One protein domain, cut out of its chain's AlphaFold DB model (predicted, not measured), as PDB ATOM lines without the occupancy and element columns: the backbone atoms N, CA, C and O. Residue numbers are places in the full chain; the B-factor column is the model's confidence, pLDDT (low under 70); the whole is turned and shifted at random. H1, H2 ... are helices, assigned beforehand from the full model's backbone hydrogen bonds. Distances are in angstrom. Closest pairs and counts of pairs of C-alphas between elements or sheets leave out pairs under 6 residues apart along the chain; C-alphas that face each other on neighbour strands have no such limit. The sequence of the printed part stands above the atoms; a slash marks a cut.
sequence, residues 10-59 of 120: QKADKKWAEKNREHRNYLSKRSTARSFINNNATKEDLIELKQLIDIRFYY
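What this domain is: This is residues 10 to 59 of the 120 residues of an uncharacterized protein of Streptococcus pseudoporcinus (UniProt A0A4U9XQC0). Three helices follow one another as an open, flat zigzag, with H2 as the long middle stroke and H1 and H3 turning off from its two ends. H1 makes a wide corner with H2, H3 folds back from the other end of H2 as an open V, and no two helices pack side by side. The printed part has 50 residues with three named helices, in the order H1, H2, H3, and no named strand; its class is all helix. It is extended, with a radius of gyration of the C-alphas of 15.2 A and spans of 42 by 28 by 8 A, only just flat.

How they stand to each other: H1, residues 10 to 19, is close to but not clearly touching H2, residues 21 to 40; their closest C-alphas, those of Ala 17 and Arg 24, are 6.6 A apart. Their lines are about perpendicular, at 76 degrees. H2 is close to but not clearly touching H3, residues 43 to 58; their closest C-alphas, those of Ile 37 and Leu 46, are 6.9 A apart. These two run opposite ways at a steep tilt of 44 degrees. H1 and H3 are apart. In H1, H2 and H3 every O i to N i+4 pair is within hydrogen-bond range.

Where its parts are: H1 begins at C-alpha 10, (252.358, 385.908, 232.904), and measures 14.3 A from first to last C-alpha. H2 begins at C-alpha 21, (249.098, 398.303, 223.887), and measures 26.7 A. H3 measures 22.6 A and ends at C-alpha 58, (231.805, 422.059, 226.958).

The domain as a whole: The two C-alphas farthest apart, those of Lys 11 and Tyr 58, are 43.0 A apart. The printed part has no cut, and both links are tight. The mean pLDDT of the printed part is 89.6, and residue 59 is under 70.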
ATOM      1  N   GLN A  10     251.531 384.741 233.226       86.69
ATOM      2  CA  GLN A  10     252.358 385.908 232.904       86.69
ATOM      3  C   GLN A  10     252.712 385.985 231.409       86.69
ATOM      4  O   GLN A  10     252.802 387.073 230.839       86.69
ATOM      5  N   LYS A  11     252.895 384.840 230.739       87.38
ATOM      6  CA  LYS A  11     253.110 384.792 229.282       87.38
ATOM      7  C   LYS A  11     251.852 385.168 228.498       87.38
ATOM      8  O   LYS A  11     251.959 385.877 227.497       87.38
ATOM      9  N   ALA A  12     250.685 384.700 228.933       85.19
ATOM     10  CA  ALA A  12     249.406 385.046 228.320       85.19
ATOM     11  C   ALA A  12     249.091 386.540 228.494       85.19
ATOM     12  O   ALA A  12     248.778 387.211 227.508       85.19
ATOM     13  N   ASP A  13     249.295 387.075 229.698       84.75
ATOM     14  CA  ASP A  13     249.124 388.495 230.015       84.75
ATOM     15  C   ASP A  13     250.074 389.361 229.191       84.75
ATOM     16  O   ASP A  13     249.655 390.358 228.605       84.75
ATOM     17  N   LYS A  14     251.341 388.946 229.055       86.88
ATOM     18  CA  LYS A  14     252.318 389.631 228.200       86.88
ATOM     19  C   LYS A  14     251.862 389.666 226.740       86.88
ATOM     20  O   LYS A  14     251.872 390.728 226.123       86.88
ATOM     21  N   LYS A  15     251.399 388.535 226.200       88.56
ATOM     22  CA  LYS A  15     250.924 388.437 224.810       88.56
ATOM     23  C   LYS A  15     249.659 389.268 224.573       88.56
ATOM     24  O   LYS A  15     249.511 389.881 223.516       88.56
ATOM     25  N   TRP A  16     248.749 389.315 225.545       89.19
ATOM     26  CA  TRP A  16     247.577 390.187 225.493       89.19
ATOM     27  C   TRP A  16     247.976 391.665 225.575       89.19
ATOM     28  O   TRP A  16     247.491 392.476 224.786       89.19
ATOM     29  N   ALA A  17     248.906 392.010 226.467       84.00
ATOM     30  CA  ALA A  17     249.407 393.365 226.666       84.00
ATOM     31  C   ALA A  17     250.158 393.910 225.443       84.00
ATOM     32  O   ALA A  17     250.070 395.109 225.166       84.00
ATOM     33  N   GLU A  18     250.885 393.058 224.719       88.44
ATOM     34  CA  GLU A  18     251.544 393.395 223.452       88.44
ATOM     35  C   GLU A  18     250.519 393.721 222.362       88.44
ATOM     36  O   GLU A  18     250.634 394.757 221.709       88.44
ATOM     37  N   LYS A  19     249.469 392.900 222.223       91.44
ATOM     38  CA  LYS A  19     248.396 393.115 221.237       91.44
ATOM     39  C   LYS A  19     247.480 394.297 221.566       91.44
ATOM     40  O   LYS A  19     246.953 394.922 220.657       91.44
ATOM     41  N   ASN A  20     247.303 394.621 222.847       93.25
ATOM     42  CA  ASN A  20     246.374 395.651 223.329       93.25
ATOM     43  C   ASN A  20     247.109 396.841 223.956       93.25
ATOM     44  O   ASN A  20     246.714 397.365 225.002       93.25
ATOM     45  N   ARG A  21     248.220 397.260 223.341       90.56
ATOM     46  CA  ARG A  21     249.098 398.303 223.887       90.56
ATOM     47  C   ARG A  21     248.359 399.606 224.185       90.56
ATOM     48  O   ARG A  21     248.537 400.163 225.265       90.56
ATOM     49  N   GLU A  22     247.527 400.077 223.263       92.62
ATOM     50  CA  GLU A  22     246.795 401.338 223.422       92.62
ATOM     51  C   GLU A  22     245.763 401.269 224.546       92.62
ATOM     52  O   GLU A  22     245.741 402.135 225.421       92.62
ATOM     53  N   HIS A  23     244.968 400.198 224.581       91.94
ATOM     54  CA  HIS A  23     243.955 400.004 225.614       91.94
ATOM     55  C   HIS A  23     244.579 399.884 227.011       91.94
ATOM     56  O   HIS A  23     244.132 400.521 227.965       91.94
ATOM     57  N   ARG A  24     245.681 399.140 227.130       92.75
ATOM     58  CA  ARG A  24     246.462 399.056 228.369       92.75
ATOM     59  C   ARG A  24     247.003 400.422 228.792       92.75
ATOM     60  O   ARG A  24     246.896 400.780 229.963       92.75
ATOM     61  N   ASN A  25     247.560 401.193 227.858       94.06
ATOM     62  CA  ASN A  25     248.048 402.540 228.149       94.06
ATOM     63  C   ASN A  25     246.912 403.451 228.637       94.06
ATOM     64  O   ASN A  25     247.106 404.201 229.592       94.06
ATOM     65  N   TYR A  26     245.727 403.358 228.029       95.38
ATOM     66  CA  TYR A  26     244.533 404.071 228.476       95.38
ATOM     67  C   TYR A  26     244.153 403.703 229.917       95.38
ATOM     68  O   TYR A  26     243.996 404.594 230.752       95.38
ATOM     69  N   LEU A  27     244.069 402.407 230.243       94.88
ATOM     70  CA  LEU A  27     243.733 401.944 231.594       94.88
ATOM     71  C   LEU A  27     244.765 402.387 232.637       94.88
ATOM     72  O   LEU A  27     244.383 402.822 233.726       94.88
ATOM     73  N   SER A  28     246.054 402.323 232.295       95.38
ATOM     74  CA  SER A  28     247.134 402.800 233.162       95.38
ATOM     75  C   SER A  28     246.976 404.291 233.445       95.38
ATOM     76  O   SER A  28     246.885 404.678 234.606       95.38
ATOM     77  N   LYS A  29     246.857 405.124 232.402       96.81
ATOM     78  CA  LYS A  29     246.674 406.578 232.545       96.81
ATOM     79  C   LYS A  29     245.433 406.917 233.369       96.81
ATOM     80  O   LYS A  29     245.501 407.749 234.268       96.81
ATOM     81  N   ARG A  30     244.315 406.233 233.112       97.00
ATOM     82  CA  ARG A  30     243.057 406.407 233.854       97.00
ATOM     83  C   ARG A  30     243.217 406.085 235.339       97.00
ATOM     84  O   ARG A  30     242.694 406.811 236.181       97.00
ATOM     85  N   SER A  31     243.910 404.997 235.661       97.44
ATOM     86  CA  SER A  31     244.119 404.565 237.047       97.44
ATOM     87  C   SER A  31     245.059 405.513 237.788       97.44
ATOM     88  O   SER A  31     244.750 405.928 238.903       97.44
ATOM     89  N   THR A  32     246.147 405.934 237.139       97.56
ATOM     90  CA  THR A  32     247.079 406.928 237.684       97.56
ATOM     91  C   THR A  32     246.383 408.259 237.957       97.56
ATOM     92  O   THR A  32     246.499 408.779 239.062       97.56
ATOM     93  N   ALA A  33     245.598 408.776 237.004       97.31
ATOM     94  CA  ALA A  33     244.867 410.032 237.175       97.31
ATOM     95  C   ALA A  33     243.882 409.973 238.354       97.31
ATOM     96  O   ALA A  33     243.833 410.890 239.166       97.31
ATOM     97  N   ARG A  34     243.140 408.865 238.497       97.69
ATOM     98  CA  ARG A  34     242.242 408.654 239.644       97.69
ATOM     99  C   ARG A  34     242.982 408.659 240.972       97.69
ATOM    100  O   ARG A  34     242.531 409.311 241.906       97.69
ATOM    101  N   SER A  35     244.094 407.928 241.057       98.12
ATOM    102  CA  SER A  35     244.894 407.893 242.283       98.12
ATOM    103  C   SER A  35     245.422 409.279 242.630       98.12
ATOM    104  O   SER A  35     245.350 409.669 243.789       98.12
ATOM    105  N   PHE A  36     245.905 410.025 241.634       98.12
ATOM    106  CA  PHE A  36     246.395 411.378 241.846       98.12
ATOM    107  C   PHE A  36     245.302 412.277 242.432       98.12
ATOM    108  O   PHE A  36     245.494 412.835 243.504       98.12
ATOM    109  N   ILE A  37     244.129 412.326 241.791       97.81
ATOM    110  CA  ILE A  37     242.981 413.131 242.240       97.81
ATOM    111  C   ILE A  37     242.551 412.765 243.666       97.81
ATOM    112  O   ILE A  37     242.266 413.652 244.463       97.81
ATOM    113  N   ASN A  38     242.506 411.473 243.994       97.44
ATOM    114  CA  ASN A  38     241.985 411.023 245.283       97.44
ATOM    115  C   ASN A  38     242.989 411.163 246.433       97.44
ATOM    116  O   ASN A  38     242.573 411.391 247.565       97.44
ATOM    117  N   ASN A  39     244.284 410.968 246.164       97.62
ATOM    118  CA  ASN A  39     245.273 410.732 247.218       97.62
ATOM    119  C   ASN A  39     246.429 411.741 247.236       97.62
ATOM    120  O   ASN A  39     247.111 411.841 248.252       97.62
ATOM    121  N   ASN A  40     246.706 412.437 246.130       96.94
ATOM    122  CA  ASN A  40     247.930 413.235 245.978       96.94
ATOM    123  C   ASN A  40     247.687 414.695 245.581       96.94
ATOM    124  O   ASN A  40     248.554 415.523 245.838       96.94
ATOM    125  N   ALA A  41     246.561 415.001 244.939       96.31
ATOM    126  CA  ALA A  41     246.279 416.323 244.403       96.31
ATOM    127  C   ALA A  41     246.104 417.360 245.520       96.31
ATOM    128  O   ALA A  41     245.382 417.141 246.496       96.31
ATOM    129  N   THR A  42     246.743 418.515 245.346       97.25
ATOM    130  CA  THR A  42     246.494 419.704 246.163       97.25
ATOM    131  C   THR A  42     245.166 420.356 245.781       97.25
ATOM    132  O   THR A  42     244.531 420.012 244.780       97.25
ATOM    133  N   LYS A  43     244.720 421.330 246.578       91.62
ATOM    134  CA  LYS A  43     243.498 422.080 246.266       91.62
ATOM    135  C   LYS A  43     243.635 422.826 244.937       91.62
ATOM    136  O   LYS A  43     242.681 422.873 244.164       91.62
ATOM    137  N   GLU A  44     244.809 423.384 244.681       84.81
ATOM    138  CA  GLU A  44     245.165 424.090 243.458       84.81
ATOM    139  C   GLU A  44     245.112 423.144 242.249       84.81
ATOM    140  O   GLU A  44     244.441 423.468 241.267       84.81
ATOM    141  N   ASP A  45     245.689 421.941 242.365       92.12
ATOM    142  CA  ASP A  45     245.630 420.916 241.311       92.12
ATOM    143  C   ASP A  45     244.183 420.517 240.990       92.12
ATOM    144  O   ASP A  45     243.801 420.383 239.829       92.12
ATOM    145  N   LEU A  46     243.339 420.329 242.013       93.81
ATOM    146  CA  LEU A  46     241.932 419.968 241.813       93.81
ATOM    147  C   LEU A  46     241.151 421.071 241.089       93.81
ATOM    148  O   LEU A  46     240.276 420.769 240.274       93.81
ATOM    149  N   ILE A  47     241.459 422.340 241.367       86.31
ATOM    150  CA  ILE A  47     240.847 423.484 240.684       86.31
ATOM    151  C   ILE A  47     241.271 423.511 239.212       86.31
ATOM    152  O   ILE A  47     240.408 423.643 238.344       86.31
ATOM    153  N   GLU A  48     242.562 423.343 238.923       82.56
ATOM    154  CA  GLU A  48     243.075 423.283 237.551       82.56
ATOM    155  C   GLU A  48     242.473 422.098 236.781       82.56
ATOM    156  O   GLU A  48     241.915 422.268 235.695       82.56
ATOM    157  N   LEU A  49     242.492 420.895 237.363       90.06
ATOM    158  CA  LEU A  49     241.923 419.697 236.743       90.06
ATOM    159  C   LEU A  49     240.429 419.856 236.456       90.06
ATOM    160  O   LEU A  49     239.965 419.430 235.399       90.06
ATOM    161  N   LYS A  50     239.674 420.497 237.356       86.25
ATOM    162  CA  LYS A  50     238.266 420.818 237.107       86.25
ATOM    163  C   LYS A  50     238.112 421.717 235.878       86.25
ATOM    164  O   LYS A  50     237.262 421.431 235.043       86.25
ATOM    165  N   GLN A  51     238.936 422.758 235.740       78.25
ATOM    166  CA  GLN A  51     238.897 423.639 234.567       78.25
ATOM    167  C   GLN A  51     239.199 422.870 233.278       78.25
ATOM    168  O   GLN A  51     238.472 423.013 232.300       78.25
ATOM    169  N   LEU A  52     240.216 422.004 233.283       80.62
ATOM    170  CA  LEU A  52     240.555 421.166 232.128       80.62
ATOM    171  C   LEU A  52     239.413 420.212 231.745       80.62
ATOM    172  O   LEU A  52     239.148 419.996 230.560       80.62
ATOM    173  N   ILE A  53     238.725 419.647 232.740       85.06
ATOM    174  CA  ILE A  53     237.560 418.781 232.540       85.06
ATOM    175  C   ILE A  53     236.394 419.572 231.946       85.06
ATOM    176  O   ILE A  53     235.822 419.135 230.949       85.06
ATOM    177  N   ASP A  54     236.071 420.732 232.520       78.00
ATOM    178  CA  ASP A  54     235.018 421.613 232.015       78.00
ATOM    179  C   ASP A  54     235.307 421.983 230.550       78.00
ATOM    180  O   ASP A  54     234.443 421.840 229.688       78.00
ATOM    181  N   ILE A  55     236.558 422.336 230.233       72.06
ATOM    182  CA  ILE A  55     236.974 422.645 228.862       72.06
ATOM    183  C   ILE A  55     236.696 421.478 227.915       72.06
ATOM    184  O   ILE A  55     236.111 421.656 226.852       72.06
ATOM    185  N   ARG A  56     237.066 420.261 228.324       80.50
ATOM    186  CA  ARG A  56     236.886 419.053 227.514       80.50
ATOM    187  C   ARG A  56     235.418 418.671 227.300       80.50
ATOM    188  O   ARG A  56     235.124 418.019 226.300       80.50
ATOM    189  N   PHE A  57     234.533 418.990 228.244       80.19
ATOM    190  CA  PHE A  57     233.107 418.662 228.156       80.19
ATOM    191  C   PHE A  57     232.302 419.689 227.362       80.19
ATOM    192  O   PHE A  57     231.364 419.297 226.669       80.19
ATOM    193  N   TYR A  58     232.630 420.975 227.494       73.12
ATOM    194  CA  TYR A  58     231.805 422.059 226.958       73.12
ATOM    195  C   TYR A  58     232.279 422.602 225.608       73.12
ATOM    196  O   TYR A  58     231.456 423.149 224.880       73.12
ATOM    197  N   TYR A  59     233.556 422.438 225.257       65.69
ATOM    198  CA  TYR A  59     234.126 422.963 224.016       65.69
ATOM    199  C   TYR A  59     234.545 421.819 223.090       65.69
ATOM    200  O   TYR A  59     235.068 420.792 223.536       65.69
TER     201      TYR A  59